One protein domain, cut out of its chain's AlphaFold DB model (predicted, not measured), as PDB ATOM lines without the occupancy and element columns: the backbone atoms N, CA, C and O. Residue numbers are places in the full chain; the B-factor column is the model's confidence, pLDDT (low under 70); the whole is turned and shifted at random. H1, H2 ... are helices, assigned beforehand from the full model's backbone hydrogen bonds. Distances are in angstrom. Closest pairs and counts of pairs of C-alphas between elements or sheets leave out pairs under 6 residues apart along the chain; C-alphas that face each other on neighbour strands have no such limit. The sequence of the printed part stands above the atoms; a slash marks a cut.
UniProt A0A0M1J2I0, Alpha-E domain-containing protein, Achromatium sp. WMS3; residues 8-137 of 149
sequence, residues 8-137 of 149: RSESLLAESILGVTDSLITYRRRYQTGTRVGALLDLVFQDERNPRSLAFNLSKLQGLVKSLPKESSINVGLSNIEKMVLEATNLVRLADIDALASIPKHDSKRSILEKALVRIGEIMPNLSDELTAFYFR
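This is residues 8 to 137 of the 149 residues of the protein "Alpha-E domain-containing protein" of Achromatium sp. WMS3 (UniProt A0A0M1J2I0). Three helices, H4, H5 and the longest, H7, run roughly along one another with H5 in the middle, and at one end of this group H1 and the shorter helices H2 and H6 gather round H3, which continues nearly in line with H4. At the other end a loop, residues 71 to 77, sticks out. The 130 printed residues, all helix by class, hold seven named helices, H1 to H7 in order, and no named strand. The outline is elongated, 56 by 35 by 23 A, and the whole is only just loose, close to compact, with a radius of gyration of the C-alphas of 17.2 A.

The longest helix, H7, residues 111 to 136, touches H5, residues 80 to 93, at a shallow tilt of 26 degrees, opposite ways; their closest C-alphas, Ala 88 and Ile 120, are 5.8 A apart. H5 and H4, residues 54 to 67, form a helical hairpin, with a shallow tilt of 26 degrees and closest C-alphas, Leu 58 and Thr 89, 5.5 A apart. H4 and H7 are apart. H3, residues 37 to 46, is the hub, touching five helices. It touches H4 only at the corner, at 11 degrees, the same way, and H5 only at their ends, only just, with 3 pairs of C-alphas within 8 A. H6, residues 97 to 101, touches H3, closest C-alphas Gly 38 and Ala 101 at 5.2 A, and touches H7 with residues 111 to 113 alone of H7, closest C-alphas Leu 100 and Leu 113 at 4.7 A. H1, residues 8 to 20, touches H3 with its residues 14 to 18 alone, at 20 degrees, the same way; the closest C-alphas, Ala 14 and Leu 40, are 6.9 A apart. H2, residues 24 to 30, only just touches H3, with 3 pairs of C-alphas within 8 A, about perpendicular at 74 degrees. Every O i to N i+4 pair is within hydrogen-bond range in H1, H2, H4, H5 and H6; in H3 it is 5 of 6 and in H7 20 of 22.

H7 is 36.4 A long, from C-alpha 111 at (364.531, 246.124, 302.787) to C-alpha 136 at (386.092, 266.771, 282.044). H4 measures 19.9 A, H5 19.7 A, H1 18.4 A and H3 12.7 A; H1 begins with C-alpha 8 at (368.023, 226.776, 296.421).

The C-alphas farthest apart, Arg 8 and Ser 73, are 57.4 A apart. The printed part has no cut. The link from H4 to H5, 12 residues, is long. Confidence is under 70 at residues 32 to 35 and 71 to 75; the mean pLDDT of the printed part is 87.4.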
ATOM      1  N   ARG A   8     367.311 226.989 297.688       71.12
ATOM      2  CA  ARG A   8     368.023 226.776 296.421       71.12
ATOM      3  C   ARG A   8     368.220 228.036 295.561       71.12
ATOM      4  O   ARG A   8     369.307 228.247 295.037       71.12
ATOM      5  N   SER A   9     367.190 228.852 295.372       77.50
ATOM      6  CA  SER A   9     367.253 230.084 294.575       77.50
ATOM      7  C   SER A   9     368.109 231.158 295.245       77.50
ATOM      8  O   SER A   9     368.827 231.881 294.558       77.50
ATOM      9  N   GLU A  10     368.070 231.250 296.575       77.25
ATOM     10  CA  GLU A  10     368.953 232.143 297.330       77.25
ATOM     11  C   GLU A  10     370.419 231.711 297.208       77.25
ATOM     12  O   GLU A  10     371.285 232.543 296.929       77.25
ATOM     13  N   SER A  11     370.686 230.406 297.305       80.12
ATOM     14  CA  SER A  11     372.025 229.866 297.080       80.12
ATOM     15  C   SER A  11     372.531 230.147 295.661       80.12
ATOM     16  O   SER A  11     373.663 230.590 295.502       80.12
ATOM     17  N   LEU A  12     371.698 229.957 294.630       84.00
ATOM     18  CA  LEU A  12     372.065 230.258 293.240       84.00
ATOM     19  C   LEU A  12     372.374 231.745 293.029       84.00
ATOM     20  O   LEU A  12     373.333 232.087 292.335       84.00
ATOM     21  N   LEU A  13     371.586 232.639 293.634       85.44
ATOM     22  CA  LEU A  13     371.834 234.078 293.561       85.44
ATOM     23  C   LEU A  13     373.165 234.439 294.229       85.44
ATOM     24  O   LEU A  13     373.964 235.175 293.654       85.44
ATOM     25  N   ALA A  14     373.420 233.905 295.420       85.50
ATOM     26  CA  ALA A  14     374.665 234.139 296.135       85.50
ATOM     27  C   ALA A  14     375.883 233.586 295.377       85.50
ATOM     28  O   ALA A  14     376.877 234.296 295.239       85.50
ATOM     29  N   GLU A  15     375.801 232.379 294.811       84.69
ATOM     30  CA  GLU A  15     376.851 231.833 293.943       84.69
ATOM     31  C   GLU A  15     377.080 232.698 292.700       84.69
ATOM     32  O   GLU A  15     378.227 232.951 292.334       84.69
ATOM     33  N   SER A  16     376.010 233.215 292.091       86.62
ATOM     34  CA  SER A  16     376.104 234.114 290.937       86.62
ATOM     35  C   SER A  16     376.819 235.419 291.296       86.62
ATOM     36  O   SER A  16     377.716 235.849 290.573       86.62
ATOM     37  N   ILE A  17     376.484 236.026 292.441       87.25
ATOM     38  CA  ILE A  17     377.155 237.238 292.937       87.25
ATOM     39  C   ILE A  17     378.633 236.948 293.216       87.25
ATOM     40  O   ILE A  17     379.501 237.716 292.802       87.25
ATOM     41  N   LEU A  18     378.942 235.830 293.876       85.88
ATOM     42  CA  LEU A  18     380.321 235.406 294.136       85.88
ATOM     43  C   LEU A  18     381.105 235.139 292.848       85.88
ATOM     44  O   LEU A  18     382.303 235.411 292.810       85.88
ATOM     45  N   GLY A  19     380.445 234.627 291.809       84.50
ATOM     46  CA  GLY A  19     381.023 234.437 290.481       84.50
ATOM     47  C   GLY A  19     381.361 235.766 289.810       84.50
ATOM     48  O   GLY A  19     382.509 235.991 289.449       84.50
ATOM     49  N   VAL A  20     380.404 236.696 289.721       85.38
ATOM     50  CA  VAL A  20     380.626 238.025 289.108       85.38
ATOM     51  C   VAL A  20     381.690 238.830 289.866       85.38
ATOM     52  O   VAL A  20     382.461 239.590 289.282       85.38
ATOM     53  N   THR A  21     381.780 238.639 291.181       80.75
ATOM     54  CA  THR A  21     382.783 239.296 292.026       80.75
ATOM     55  C   THR A  21     384.107 238.524 292.123       80.75
ATOM     56  O   THR A  21     384.940 238.920 292.929       80.75
ATOM     57  N   ASP A  22     384.322 237.435 291.364       82.75
ATOM     58  CA  ASP A  22     385.452 236.479 291.494       82.75
ATOM     59  C   ASP A  22     385.825 236.147 292.952       82.75
ATOM     60  O   ASP A  22     386.972 235.870 293.307       82.75
ATOM     61  N   SER A  23     384.832 236.181 293.834       82.75
ATOM     62  CA  SER A  23     384.993 236.004 295.274       82.75
ATOM     63  C   SER A  23     384.634 234.582 295.710       82.75
ATOM     64  O   SER A  23     384.735 234.259 296.889       82.75
ATOM     65  N   LEU A  24     384.273 233.699 294.771       83.31
ATOM     66  CA  LEU A  24     383.847 232.325 295.050       83.31
ATOM     67  C   LEU A  24     384.928 231.479 295.743       83.31
ATOM     68  O   LEU A  24     384.629 230.765 296.700       83.31
ATOM     69  N   ILE A  25     386.187 231.565 295.297       83.44
ATOM     70  CA  ILE A  25     387.302 230.813 295.904       83.44
ATOM     71  C   ILE A  25     387.556 231.306 297.333       83.44
ATOM     72  O   ILE A  25     387.642 230.506 298.266       83.44
ATOM     73  N   THR A  26     387.632 232.627 297.512       83.31
ATOM     74  CA  THR A  26     387.816 233.264 298.823       83.31
ATOM     75  C   THR A  26     386.674 232.916 299.773       83.31
ATOM     76  O   THR A  26     386.923 232.575 300.929       83.31
ATOM     77  N   TYR A  27     385.437 232.921 299.271       81.44
ATOM     78  CA  TYR A  27     384.247 232.536 300.020       81.44
ATOM     79  C   TYR A  27     384.325 231.087 300.494       81.44
ATOM     80  O   TYR A  27     384.281 230.848 301.695       81.44
ATOM     81  N   ARG A  28     384.537 230.126 299.582       82.50
ATOM     82  CA  ARG A  28     384.625 228.694 299.926       82.50
ATOM     83  C   ARG A  28     385.745 228.391 300.920       82.50
ATOM     84  O   ARG A  28     385.597 227.520 301.769       82.50
ATOM     85  N   ARG A  29     386.869 229.112 300.834       83.50
ATOM     86  CA  ARG A  29     387.990 228.955 301.769       83.50
ATOM     87  C   ARG A  29     387.649 229.459 303.175       83.50
ATOM     88  O   ARG A  29     388.067 228.838 304.151       83.50
ATOM     89  N   ARG A  30     386.949 230.595 303.276       80.69
ATOM     90  CA  ARG A  30     386.677 231.299 304.543       80.69
ATOM     91  C   ARG A  30     385.383 230.839 305.223       80.69
ATOM     92  O   ARG A  30     385.317 230.852 306.446       80.69
ATOM     93  N   TYR A  31     384.398 230.392 304.448       77.69
ATOM     94  CA  TYR A  31     383.076 229.980 304.912       77.69
ATOM     95  C   TYR A  31     382.786 228.563 304.405       77.69
ATOM     96  O   TYR A  31     382.404 228.351 303.257       77.69
ATOM     97  N   GLN A  32     383.035 227.574 305.268       62.97
ATOM     98  CA  GLN A  32     383.037 226.151 304.902       62.97
ATOM     99  C   GLN A  32     381.650 225.483 304.969       62.97
ATOM    100  O   GLN A  32     381.505 224.351 304.513       62.97
ATOM    101  N   THR A  33     380.621 226.146 305.515       56.97
ATOM    102  CA  THR A  33     379.291 225.549 305.742       56.97
ATOM    103  C   THR A  33     378.133 226.443 305.289       56.97
ATOM    104  O   THR A  33     377.738 227.379 305.984       56.97
ATOM    105  N   GLY A  34     377.526 226.068 304.157       53.75
ATOM    106  CA  GLY A  34     376.262 226.616 303.653       53.75
ATOM    107  C   GLY A  34     376.332 228.058 303.144       53.75
ATOM    108  O   GLY A  34     377.158 228.865 303.569       53.75
ATOM    109  N   THR A  35     375.431 228.397 302.226       57.47
ATOM    110  CA  THR A  35     375.353 229.738 301.647       57.47
ATOM    111  C   THR A  35     374.609 230.662 302.604       57.47
ATOM    112  O   THR A  35     373.385 230.670 302.654       57.47
ATOM    113  N   ARG A  36     375.342 231.428 303.412       80.38
ATOM    114  CA  ARG A  36     374.751 232.436 304.307       80.38
ATOM    115  C   ARG A  36     374.892 233.815 303.685       80.38
ATOM    116  O   ARG A  36     376.010 234.257 303.424       80.38
ATOM    117  N   VAL A  37     373.770 234.508 303.485       86.12
ATOM    118  CA  VAL A  37     373.754 235.874 302.932       86.12
ATOM    119  C   VAL A  37     374.616 236.836 303.756       86.12
ATOM    120  O   VAL A  37     375.293 237.670 303.168       86.12
ATOM    121  N   GLY A  38     374.693 236.669 305.081       88.50
ATOM    122  CA  GLY A  38     375.624 237.436 305.921       88.50
ATOM    123  C   GLY A  38     377.085 237.273 305.486       88.50
ATOM    124  O   GLY A  38     377.736 238.254 305.162       88.50
ATOM    125  N   ALA A  39     377.563 236.034 305.330       87.69
ATOM    126  CA  ALA A  39     378.935 235.758 304.892       87.69
ATOM    127  C   ALA A  39     379.233 236.268 303.468       87.69
ATOM    128  O   ALA A  39     380.366 236.641 303.154       87.69
ATOM    129  N   LEU A  40     378.223 236.267 302.590       89.62
ATOM    130  CA  LEU A  40     378.327 236.898 301.276       89.62
ATOM    131  C   LEU A  40     378.561 238.402 301.439       89.62
ATOM    132  O   LEU A  40     379.520 238.927 300.878       89.62
ATOM    133  N   LEU A  41     377.697 239.072 302.205       91.88
ATOM    134  CA  LEU A  41     377.770 240.512 302.443       91.88
ATOM    135  C   LEU A  41     379.075 240.899 303.144       91.88
ATOM    136  O   LEU A  41     379.712 241.853 302.711       91.88
ATOM    137  N   ASP A  42     379.555 240.123 304.113       90.75
ATOM    138  CA  ASP A  42     380.876 240.339 304.711       90.75
ATOM    139  C   ASP A  42     381.955 240.460 303.629       90.75
ATOM    140  O   ASP A  42     382.761 241.386 303.645       90.75
ATOM    141  N   LEU A  43     381.940 239.554 302.646       90.62
ATOM    142  CA  LEU A  43     382.986 239.458 301.634       90.62
ATOM    143  C   LEU A  43     382.862 240.488 300.503       90.62
ATOM    144  O   LEU A  43     383.879 241.022 300.055       90.62
ATOM    145  N   VAL A  44     381.651 240.726 299.993       92.44
ATOM    146  CA  VAL A  44     381.433 241.572 298.799       92.44
ATOM    147  C   VAL A  44     380.932 242.975 299.138       92.44
ATOM    148  O   VAL A  44     381.019 243.876 298.307       92.44
ATOM    149  N   PHE A  45     380.430 243.196 300.351       94.06
ATOM    150  CA  PHE A  45     379.954 244.501 300.800       94.06
ATOM    151  C   PHE A  45     381.023 245.206 301.645       94.06
ATOM    152  O   PHE A  45     381.477 246.280 301.254       94.06
ATOM    153  N   GLN A  46     381.481 244.593 302.746       93.00
ATOM    154  CA  GLN A  46     382.250 245.299 303.786       93.00
ATOM    155  C   GLN A  46     383.761 244.990 303.828       93.00
ATOM    156  O   GLN A  46     384.518 245.774 304.400       93.00
ATOM    157  N   ASP A  47     384.242 243.895 303.224       91.56
ATOM    158  CA  ASP A  47     385.663 243.511 303.302       91.56
ATOM    159  C   ASP A  47     386.590 244.473 302.530       91.56
ATOM    160  O   ASP A  47     386.838 244.305 301.337       91.56
ATOM    161  N   GLU A  48     387.185 245.450 303.219       92.12
ATOM    162  CA  GLU A  48     388.155 246.406 302.656       92.12
ATOM    163  C   GLU A  48     389.459 245.785 302.137       92.12
ATOM    164  O   GLU A  48     390.299 246.499 301.593       92.12
ATOM    165  N   ARG A  49     389.680 244.480 302.303       89.38
ATOM    166  CA  ARG A  49     390.855 243.778 301.763       89.38
ATOM    167  C   ARG A  49     390.538 243.061 300.457       89.38
ATOM    168  O   ARG A  49     391.465 242.654 299.761       89.38
ATOM    169  N   ASN A  50     389.259 242.908 300.125       86.94
ATOM    170  CA  ASN A  50     388.809 242.301 298.884       86.94
ATOM    171  C   ASN A  50     388.670 243.381 297.796       86.94
ATOM    172  O   ASN A  50     387.757 244.196 297.896       86.94
ATOM    173  N   PRO A  51     389.483 243.378 296.718       89.25
ATOM    174  CA  PRO A  51     389.391 244.371 295.642       89.25
ATOM    175  C   PRO A  51     388.019 244.461 294.966       89.25
ATOM    176  O   PRO A  51     387.711 245.439 294.289       89.25
ATOM    177  N   ARG A  52     387.201 243.419 295.126       85.88
ATOM    178  CA  ARG A  52     385.868 243.296 294.539       85.88
ATOM    179  C   ARG A  52     384.758 243.756 295.481       85.88
ATOM    180  O   ARG A  52     383.611 243.806 295.051       85.88
ATOM    181  N   SER A  53     385.072 244.094 296.734       92.81
ATOM    182  CA  SER A  53     384.067 244.577 297.676       92.81
ATOM    183  C   SER A  53     383.703 246.039 297.430       92.81
ATOM    184  O   SER A  53     384.520 246.838 296.956       92.81
ATOM    185  N   LEU A  54     382.481 246.419 297.807       94.56
ATOM    186  CA  LEU A  54     382.063 247.821 297.785       94.56
ATOM    187  C   LEU A  54     382.944 248.684 298.696       94.56
ATOM    188  O   LEU A  54     383.377 249.756 298.276       94.56
ATOM    189  N   ALA A  55     383.276 248.205 299.896       96.25
ATOM    190  CA  ALA A  55     384.118 248.937 300.839       96.25
ATOM    191  C   ALA A  55     385.510 249.251 300.268       96.25
ATOM    192  O   ALA A  55     385.974 250.389 300.367       96.25
ATOM    193  N   PHE A  56     386.161 248.281 299.612       95.44
ATOM    194  CA  PHE A  56     387.452 248.507 298.961       95.44
ATOM    195  C   PHE A  56     387.338 249.548 297.846       95.44
ATOM    196  O   PHE A  56     388.119 250.501 297.804       95.44
ATOM    197  N   ASN A  57     386.363 249.379 296.947       95.06
ATOM    198  CA  ASN A  57     386.206 250.252 295.784       95.06
ATOM    199  C   ASN A  57     385.882 251.693 296.195       95.06
ATOM    200  O   ASN A  57     386.492 252.627 295.675       95.06
ATOM    201  N   LEU A  58     385.010 251.889 297.188       96.75
ATOM    202  CA  LEU A  58     384.693 253.212 297.728       96.75
ATOM    203  C   LEU A  58     385.883 253.843 298.462       96.75
ATOM    204  O   LEU A  58     386.130 255.037 298.304       96.75
ATOM    205  N   SER A  59     386.675 253.054 299.194       96.31
ATOM    206  CA  SER A  59     387.906 253.538 299.833       96.31
ATOM    207  C   SER A  59     388.931 254.015 298.795       96.31
ATOM    208  O   SER A  59     389.511 255.097 298.926       96.31
ATOM    209  N   LYS A  60     389.106 253.263 297.697       96.56
ATOM    210  CA  LYS A  60     389.948 253.681 296.566       96.56
ATOM    211  C   LYS A  60     389.418 254.937 295.888       96.56
ATOM    212  O   LYS A  60     390.196 255.862 295.668       96.56
ATOM    213  N   LEU A  61     388.117 255.002 295.623       95.75
ATOM    214  CA  LEU A  61     387.464 256.175 295.047       95.75
ATOM    215  C   LEU A  61     387.652 257.416 295.927       95.75
ATOM    216  O   LEU A  61     387.987 258.482 295.420       95.75
ATOM    217  N   GLN A  62     387.531 257.274 297.248       95.19
ATOM    218  CA  GLN A  62     387.793 258.362 298.190       95.19
ATOM    219  C   GLN A  62     389.247 258.840 298.120       95.19
ATOM    220  O   GLN A  62     389.498 260.044 298.166       95.19
ATOM    221  N   GLY A  63     390.204 257.917 297.996       95.12
ATOM    222  CA  GLY A  63     391.612 258.251 297.787       95.12
ATOM    223  C   GLY A  63     391.846 259.024 296.487       95.12
ATOM    224  O   GLY A  63     392.519 260.052 296.505       95.12
ATOM    225  N   LEU A  64     391.236 258.574 295.386       94.62
ATOM    226  CA  LEU A  64     391.315 259.246 294.088       94.62
ATOM    227  C   LEU A  64     390.734 260.661 294.158       94.62
ATOM    228  O   LEU A  64     391.419 261.610 293.790       94.62
ATOM    229  N   VAL A  65     389.532 260.826 294.715       92.88
ATOM    230  CA  VAL A  65     388.895 262.145 294.869       92.88
ATOM    231  C   VAL A  65     389.738 263.091 295.723       92.88
ATOM    232  O   VAL A  65     389.891 264.255 295.369       92.88
ATOM    233  N   LYS A  66     390.354 262.603 296.808       91.25
ATOM    234  CA  LYS A  66     391.267 263.415 297.631       91.25
ATOM    235  C   LYS A  66     392.514 263.880 296.874       91.25
ATOM    236  O   LYS A  66     393.077 264.907 297.242       91.25
ATOM    237  N   SER A  67     392.949 263.121 295.868       90.94
ATOM    238  CA  SER A  67     394.119 263.440 295.043       90.94
ATOM    239  C   SER A  67     393.818 264.368 293.862       90.94
ATOM    240  O   SER A  67     394.754 264.829 293.212       90.94
ATOM    241  N   LEU A  68     392.539 264.645 293.577       89.31
ATOM    242  CA  LEU A  68     392.163 265.531 292.479       89.31
ATOM    243  C   LEU A  68     392.626 266.974 292.744       89.31
ATOM    244  O   LEU A  68     392.646 267.410 293.902       89.31
ATOM    245  N   PRO A  69     392.982 267.731 291.687       86.06
ATOM    246  CA  PRO A  69     393.342 269.136 291.815       86.06
ATOM    247  C   PRO A  69     392.216 269.918 292.490       86.06
ATOM    248  O   PRO A  69     391.092 269.964 291.996       86.06
ATOM    249  N   LYS A  70     392.520 270.549 293.621       77.44
ATOM    250  CA  LYS A  70     391.580 271.440 294.300       77.44
ATOM    251  C   LYS A  70     391.753 272.834 293.717       77.44
ATOM    252  O   LYS A  70     392.880 273.324 293.679       77.44
ATOM    253  N   GLU A  71     390.669 273.478 293.280       66.19
ATOM    254  CA  GLU A  71     390.739 274.905 292.967       66.19
ATOM    255  C   GLU A  71     391.186 275.648 294.222       66.19
ATOM    256  O   GLU A  71     390.569 275.583 295.290       66.19
ATOM    257  N   SER A  72     392.335 276.297 294.096       52.66
ATOM    258  CA  SER A  72     392.977 277.041 295.159       52.66
ATOM    259  C   SER A  72     391.988 278.054 295.745       52.66
ATOM    260  O   SER A  72     391.531 278.958 295.051       52.66
ATOM    261  N   SER A  73     391.753 277.961 297.056       49.56
ATOM    262  CA  SER A  73     391.552 279.102 297.970       49.56
ATOM    263  C   SER A  73     390.164 279.683 298.299       49.56
ATOM    264  O   SER A  73     390.152 280.659 299.041       49.56
ATOM    265  N   ILE A  74     389.008 279.121 297.911       54.53
ATOM    266  CA  ILE A  74     387.712 279.774 298.268       54.53
ATOM    267  C   ILE A  74     386.803 278.964 299.212       54.53
ATOM    268  O   ILE A  74     386.085 279.556 300.014       54.53
ATOM    269  N   ASN A  75     386.870 277.631 299.223       58.31
ATOM    270  CA  ASN A  75     385.928 276.823 300.006       58.31
ATOM    271  C   ASN A  75     386.566 276.208 301.259       58.31
ATOM    272  O   ASN A  75     387.410 275.316 301.177       58.31
ATOM    273  N   VAL A  76     386.118 276.654 302.437       71.06
ATOM    274  CA  VAL A  76     386.392 275.988 303.718       71.06
ATOM    275  C   VAL A  76     385.463 274.777 303.837       71.06
ATOM    276  O   VAL A  76     384.263 274.931 304.054       71.06
ATOM    277  N   GLY A  77     386.004 273.564 303.690       80.56
ATOM    278  CA  GLY A  77     385.272 272.307 303.898       80.56
ATOM    279  C   GLY A  77     385.365 271.321 302.731       80.56
ATOM    280  O   GLY A  77     386.152 271.502 301.807       80.56
ATOM    281  N   LEU A  78     384.569 270.247 302.801       87.56
ATOM    282  CA  LEU A  78     384.482 269.237 301.740       87.56
ATOM    283  C   LEU A  78     383.660 269.758 300.552       87.56
ATOM    284  O   LEU A  78     382.554 270.277 300.737       87.56
ATOM    285  N   SER A  79     384.169 269.550 299.340       89.88
ATOM    286  CA  SER A  79     383.417 269.712 298.089       89.88
ATOM    287  C   SER A  79     382.216 268.757 298.020       89.88
ATOM    288  O   SER A  79     382.145 267.771 298.759       89.88
ATOM    289  N   ASN A  80     381.264 269.013 297.116       91.56
ATOM    290  CA  ASN A  80     380.132 268.102 296.901       91.56
ATOM    291  C   ASN A  80     380.589 266.693 296.490       91.56
ATOM    292  O   ASN A  80     380.078 265.710 297.022       91.56
ATOM    293  N   ILE A  81     381.604 266.593 295.625       94.00
ATOM    294  CA  ILE A  81     382.230 265.324 295.217       94.00
ATOM    295  C   ILE A  81     382.778 264.577 296.443       94.00
ATOM    296  O   ILE A  81     382.475 263.400 296.646       94.00
ATOM    297  N   GLU A  82     383.540 265.260 297.304       94.12
ATOM    298  CA  GLU A  82     384.077 264.666 298.535       94.12
ATOM    299  C   GLU A  82     382.968 264.230 299.505       94.12
ATOM    300  O   GLU A  82     383.073 263.158 300.103       94.12
ATOM    301  N   LYS A  83     381.895 265.022 299.645       95.25
ATOM    302  CA  LYS A  83     380.735 264.683 300.486       95.25
ATOM    303  C   LYS A  83     380.013 263.434 299.985       95.25
ATOM    304  O   LYS A  83     379.744 262.551 300.791       95.25
ATOM    305  N   MET A  84     379.753 263.333 298.682       97.00
ATOM    306  CA  MET A  84     379.077 262.178 298.078       97.00
ATOM    307  C   MET A  84     379.872 260.884 298.276       97.00
ATOM    308  O   MET A  84     379.322 259.872 298.711       97.00
ATOM    309  N   VAL A  85     381.186 260.914 298.030       96.75
ATOM    310  CA  VAL A  85     382.028 259.729 298.256       96.75
ATOM    311  C   VAL A  85     382.118 259.380 299.737       96.75
ATOM    312  O   VAL A  85     382.082 258.200 300.091       96.75
ATOM    313  N   LEU A  86     382.225 260.379 300.618       96.69
ATOM    314  CA  LEU A  86     382.224 260.155 302.061       96.69
ATOM    315  C   LEU A  86     380.913 259.515 302.530       96.69
ATOM    316  O   LEU A  86     380.958 258.564 303.307       96.69
ATOM    317  N   GLU A  87     379.771 259.990 302.035       97.31
ATOM    318  CA  GLU A  87     378.460 259.419 302.337       97.31
ATOM    319  C   GLU A  87     378.383 257.950 301.910       97.31
ATOM    320  O   GLU A  87     378.114 257.090 302.749       97.31
ATOM    321  N   ALA A  88     378.697 257.638 300.647       97.19
ATOM    322  CA  ALA A  88     378.684 256.262 300.151       97.19
ATOM    323  C   ALA A  88     379.630 255.352 300.952       97.19
ATOM    324  O   ALA A  88     379.264 254.238 301.326       97.19
ATOM    325  N   THR A  89     380.831 255.844 301.269       96.94
ATOM    326  CA  THR A  89     381.813 255.106 302.077       96.94
ATOM    327  C   THR A  89     381.272 254.816 303.479       96.94
ATOM    328  O   THR A  89     381.406 253.698 303.975       96.94
ATOM    329  N   ASN A  90     380.628 255.796 304.117       96.50
ATOM    330  CA  ASN A  90     380.062 255.637 305.454       96.50
ATOM    331  C   ASN A  90     378.854 254.700 305.466       96.50
ATOM    332  O   ASN A  90     378.748 253.893 306.387       96.50
ATOM    333  N   LEU A  91     377.989 254.749 304.447       96.31
ATOM    334  CA  LEU A  91     376.870 253.812 304.306       96.31
ATOM    335  C   LEU A  91     377.349 252.361 304.315       96.31
ATOM    336  O   LEU A  91     376.716 251.520 304.940       96.31
ATOM    337  N   VAL A  92     378.475 252.076 303.655       96.44
ATOM    338  CA  VAL A  92     379.043 250.725 303.629       96.44
ATOM    339  C   VAL A  92     379.756 250.377 304.935       96.44
ATOM    340  O   VAL A  92     379.562 249.289 305.468       96.44
ATOM    341  N   ARG A  93     380.565 251.292 305.481       94.81
ATOM    342  CA  ARG A  93     381.364 251.031 306.691       94.81
ATOM    343  C   ARG A  93     380.537 250.873 307.957       94.81
ATOM    344  O   ARG A  93     380.906 250.076 308.812       94.81
ATOM    345  N   LEU A  94     379.466 251.653 308.083       95.38
ATOM    346  CA  LEU A  94     378.595 251.670 309.259       95.38
ATOM    347  C   LEU A  94     377.434 250.681 309.150       95.38
ATOM    348  O   LEU A  94     376.619 250.602 310.068       95.38
ATOM    349  N   ALA A  95     377.327 249.955 308.037       94.81
ATOM    350  CA  ALA A  95     376.288 248.958 307.884       94.81
ATOM    351  C   ALA A  95     376.488 247.795 308.862       94.81
ATOM    352  O   ALA A  95     377.586 247.256 309.002       94.81
ATOM    353  N   ASP A  96     375.390 247.390 309.490       93.81
ATOM    354  CA  ASP A  96     375.303 246.161 310.267       93.81
ATOM    355  C   ASP A  96     374.939 245.002 309.328       93.81
ATOM    356  O   ASP A  96     373.849 244.972 308.746       93.81
ATOM    357  N   ILE A  97     375.863 244.054 309.159       91.88
ATOM    358  CA  ILE A  97     375.704 242.907 308.255       91.88
ATOM    359  C   ILE A  97     374.543 242.011 308.674       91.88
ATOM    360  O   ILE A  97     373.812 241.534 307.802       91.88
ATOM    361  N   ASP A  98     374.317 241.823 309.974       90.88
ATOM    362  CA  ASP A  98     373.212 240.999 310.460       90.88
ATOM    363  C   ASP A  98     371.873 241.669 310.141       90.88
ATOM    364  O   ASP A  98     370.931 241.014 309.675       90.88
ATOM    365  N   ALA A  99     371.800 242.995 310.285       91.75
ATOM    366  CA  ALA A  99     370.629 243.768 309.886       91.75
ATOM    367  C   ALA A  99     370.397 243.728 308.365       91.75
ATOM    368  O   ALA A  99     369.262 243.549 307.919       91.75
ATOM    369  N   LEU A 100     371.455 243.848 307.555       92.06
ATOM    370  CA  LEU A 100     371.364 243.755 306.093       92.06
ATOM    371  C   LEU A 100     370.938 242.357 305.618       92.06
ATOM    372  O   LEU A 100     370.193 242.236 304.644       92.06
ATOM    373  N   ALA A 101     371.409 241.303 306.285       90.50
ATOM    374  CA  ALA A 101     371.092 239.919 305.948       90.50
ATOM    375  C   ALA A 101     369.683 239.497 306.398       90.50
ATOM    376  O   ALA A 101     369.133 238.532 305.855       90.50
ATOM    377  N   SER A 102     369.094 240.213 307.357       88.81
ATOM    378  CA  SER A 102     367.788 239.904 307.938       88.81
ATOM    379  C   SER A 102     366.615 240.368 307.068       88.81
ATOM    380  O   SER A 102     366.666 241.395 306.391       88.81
ATOM    381  N   ILE A 103     365.511 239.617 307.124       87.81
ATOM    382  CA  ILE A 103     364.213 240.024 306.572       87.81
ATOM    383  C   ILE A 103     363.363 240.538 307.744       87.81
ATOM    384  O   ILE A 103     363.083 239.765 308.665       87.81
ATOM    385  N   PRO A 104     362.977 241.828 307.771       84.94
ATOM    386  CA  PRO A 104     362.131 242.361 308.835       84.94
ATOM    387  C   PRO A 104     360.784 241.628 308.929       84.94
ATOM    388  O   PRO A 104     360.222 241.218 307.920       84.94
ATOM    389  N   LYS A 105     360.218 241.517 310.142       78.94
ATOM    390  CA  LYS A 105     359.000 240.723 310.438       78.94
ATOM    391  C   LYS A 105     357.764 241.043 309.580       78.94
ATOM    392  O   LYS A 105     356.877 240.205 309.477       78.94
ATOM    393  N   HIS A 106     357.683 242.247 309.016       79.25
ATOM    394  CA  HIS A 106     356.555 242.714 308.200       79.25
ATOM    395  C   HIS A 106     356.912 242.871 306.719       79.25
ATOM    396  O   HIS A 106     356.191 243.530 305.977       79.25
ATOM    397  N   ASP A 107     358.037 242.301 306.299       78.06
ATOM    398  CA  ASP A 107     358.566 242.442 304.954       78.06
ATOM    399  C   ASP A 107     358.749 241.070 304.297       78.06
ATOM    400  O   ASP A 107     358.904 240.052 304.969       78.06
ATOM    401  N   SER A 108     358.736 241.043 302.968       81.56
ATOM    402  CA  SER A 108     359.019 239.844 302.164       81.56
ATOM    403  C   SER A 108     360.435 239.848 301.581       81.56
ATOM    404  O   SER A 108     360.845 238.904 300.898       81.56
ATOM    405  N   LYS A 109     361.188 240.922 301.844       83.69
ATOM    406  CA  LYS A 109     362.531 241.169 301.320       83.69
ATOM    407  C   LYS A 109     363.438 241.815 302.366       83.69
ATOM    408  O   LYS A 109     362.997 242.363 303.373       83.69
ATOM    409  N   ARG A 110     364.740 241.792 302.085       89.56
ATOM    410  CA  ARG A 110     365.773 242.490 302.865       89.56
ATOM    411  C   ARG A 110     365.729 243.993 302.587       89.56
ATOM    412  O   ARG A 110     366.588 244.520 301.882       89.56
ATOM    413  N   SER A 111     364.715 244.695 303.089       91.25
ATOM    414  CA  SER A 111     364.531 246.124 302.787       91.25
ATOM    415  C   SER A 111     365.646 247.022 303.310       91.25
ATOM    416  O   SER A 111     365.885 248.076 302.728       91.25
ATOM    417  N   ILE A 112     366.361 246.625 304.365       92.50
ATOM    418  CA  ILE A 112     367.536 247.369 304.844       92.50
ATOM    419  C   ILE A 112     368.647 247.322 303.787       92.50
ATOM    420  O   ILE A 112     369.161 248.367 303.388       92.50
ATOM    421  N   LEU A 113     368.951 246.127 303.265       93.81
ATOM    422  CA  LEU A 113     369.909 245.953 302.173       93.81
ATOM    423  C   LEU A 113     369.464 246.673 300.901       93.81
ATOM    424  O   LEU A 113     370.267 247.349 300.266       93.81
ATOM    425  N   GLU A 114     368.188 246.564 300.543       93.69
ATOM    426  CA  GLU A 114     367.637 247.270 299.390       93.69
ATOM    427  C   GLU A 114     367.822 248.785 299.513       93.69
ATOM    428  O   GLU A 114     368.342 249.399 298.588       93.69
ATOM    429  N   LYS A 115     367.470 249.385 300.656       94.69
ATOM    430  CA  LYS A 115     367.647 250.826 300.895       94.69
ATOM    431  C   LYS A 115     369.110 251.247 300.777       94.69
ATOM    432  O   LYS A 115     369.391 252.263 300.147       94.69
ATOM    433  N   ALA A 116     370.032 250.468 301.344       95.44
ATOM    434  CA  ALA A 116     371.462 250.747 301.244       95.44
ATOM    435  C   ALA A 116     371.945 250.705 299.783       95.44
ATOM    436  O   ALA A 116     372.607 251.635 299.325       95.44
ATOM    437  N   LEU A 117     371.570 249.665 299.032       95.38
ATOM    438  CA  LEU A 117     371.954 249.510 297.626       95.38
ATOM    439  C   LEU A 117     371.324 250.572 296.723       95.38
ATOM    440  O   LEU A 117     372.010 251.088 295.847       95.38
ATOM    441  N   VAL A 118     370.055 250.924 296.946       96.88
ATOM    442  CA  VAL A 118     369.379 252.013 296.224       96.88
ATOM    443  C   VAL A 118     370.104 253.326 296.479       96.88
ATOM    444  O   VAL A 118     370.480 253.995 295.523       96.88
ATOM    445  N   ARG A 119     370.403 253.657 297.741       97.31
ATOM    446  CA  ARG A 119     371.099 254.905 298.067       97.31
ATOM    447  C   ARG A 119     372.490 254.973 297.438       97.31
ATOM    448  O   ARG A 119     372.852 255.994 296.866       97.31
ATOM    449  N   ILE A 120     373.265 253.889 297.493       96.31
ATOM    450  CA  ILE A 120     374.570 253.821 296.815       96.31
ATOM    451  C   ILE A 120     374.386 253.973 295.295       96.31
ATOM    452  O   ILE A 120     375.124 254.727 294.662       96.31
ATOM    453  N   GLY A 121     373.381 253.307 294.722       96.50
ATOM    454  CA  GLY A 121     373.029 253.383 293.304       96.50
ATOM    455  C   GLY A 121     372.558 254.763 292.840       96.50
ATOM    456  O   GLY A 121     372.726 255.079 291.671       96.50
ATOM    457  N   GLU A 122     372.029 255.599 293.733       97.56
ATOM    458  CA  GLU A 122     371.721 257.011 293.468       97.56
ATOM    459  C   GLU A 122     372.969 257.897 293.555       97.56
ATOM    460  O   GLU A 122     373.130 258.826 292.767       97.56
ATOM    461  N   ILE A 123     373.867 257.635 294.511       97.50
ATOM    462  CA  ILE A 123     375.072 258.452 294.703       97.50
ATOM    463  C   ILE A 123     376.050 258.273 293.534       97.50
ATOM    464  O   ILE A 123     376.633 259.257 293.085       97.50
ATOM    465  N   MET A 124     376.248 257.047 293.033       95.88
ATOM    466  CA  MET A 124     377.286 256.774 292.022       95.88
ATOM    467  C   MET A 124     377.088 257.531 290.691       95.88
ATOM    468  O   MET A 124     378.055 258.138 290.229       95.88
ATOM    469  N   PRO A 125     375.890 257.563 290.072       96.62
ATOM    470  CA  PRO A 125     375.657 258.343 288.855       96.62
ATOM    471  C   PRO A 125     375.826 259.844 289.091       96.62
ATOM    472  O   PRO A 125     376.550 260.494 288.346       96.62
ATOM    473  N   ASN A 126     375.266 260.374 290.184       96.81
ATOM    474  CA  ASN A 126     375.392 261.792 290.531       96.81
ATOM    475  C   ASN A 126     376.857 262.206 290.734       96.81
ATOM    476  O   ASN A 126     377.282 263.271 290.294       96.81
ATOM    477  N   LEU A 127     377.653 261.344 291.369       95.75
ATOM    478  CA  LEU A 127     379.087 261.552 291.513       95.75
ATOM    479  C   LEU A 127     379.799 261.570 290.155       95.75
ATOM    480  O   LEU A 127     380.674 262.407 289.941       95.75
ATOM    481  N   SER A 128     379.445 260.649 289.255       95.12
ATOM    482  CA  SER A 128     379.995 260.590 287.897       95.12
ATOM    483  C   SER A 128     379.677 261.861 287.106       95.12
ATOM    484  O   SER A 128     380.567 262.422 286.462       95.12
ATOM    485  N   ASP A 129     378.436 262.341 287.183       95.19
ATOM    486  CA  ASP A 129     377.993 263.560 286.505       95.19
ATOM    487  C   ASP A 129     378.728 264.795 287.038       95.19
ATOM    488  O   ASP A 129     379.235 265.599 286.253       95.19
ATOM    489  N   GLU A 130     378.870 264.912 288.361       93.44
ATOM    490  CA  GLU A 130     379.582 266.018 289.008       93.44
ATOM    491  C   GLU A 130     381.084 266.006 288.672       93.44
ATOM    492  O   GLU A 130     381.655 267.039 288.320       93.44
ATOM    493  N   LEU A 131     381.732 264.834 288.712       92.19
ATOM    494  CA  LEU A 131     383.128 264.678 288.286       92.19
ATOM    495  C   LEU A 131     383.310 265.081 286.820       92.19
ATOM    496  O   LEU A 131     384.264 265.785 286.488       92.19
ATOM    497  N   THR A 132     382.386 264.663 285.951       91.88
ATOM    498  CA  THR A 132     382.400 265.002 284.523       91.88
ATOM    499  C   THR A 132     382.256 266.504 284.315       91.88
ATOM    500  O   THR A 132     383.040 267.105 283.581       91.88
ATOM    501  N   ALA A 133     381.286 267.121 284.988       90.00
ATOM    502  CA  ALA A 133     381.035 268.550 284.902       90.00
ATOM    503  C   ALA A 133     382.229 269.382 285.381       90.00
ATOM    504  O   ALA A 133     382.567 270.372 284.737       90.00
ATOM    505  N   PHE A 134     382.873 268.964 286.473       87.56
ATOM    506  CA  PHE A 134     383.939 269.732 287.106       87.56
ATOM    507  C   PHE A 134     385.314 269.525 286.453       87.56
ATOM    508  O   PHE A 134     386.060 270.485 286.283       87.56
ATOM    509  N   TYR A 135     385.661 268.291 286.067       85.94
ATOM    510  CA  TYR A 135     387.018 267.959 285.605       85.94
ATOM    511  C   TYR A 135     387.129 267.641 284.109       85.94
ATOM    512  O   TYR A 135     388.227 267.738 283.566       85.94
ATOM    513  N   PHE A 136     386.038 267.268 283.429       83.31
ATOM    514  CA  PHE A 136     386.092 266.771 282.044       83.31
ATOM    515  C   PHE A 136     385.394 267.673 281.014       83.31
ATOM    516  O   PHE A 136     385.562 267.465 279.814       83.31
ATOM    517  N   ARG A 137     384.674 268.722 281.435       71.50
ATOM    518  CA  ARG A 137     384.166 269.771 280.531       71.50
ATOM    519  C   ARG A 137     385.251 270.822 280.274       71.50
ATOM    520  O   ARG A 137     385.255 271.883 280.891       71.50
TER     521      ARG A 137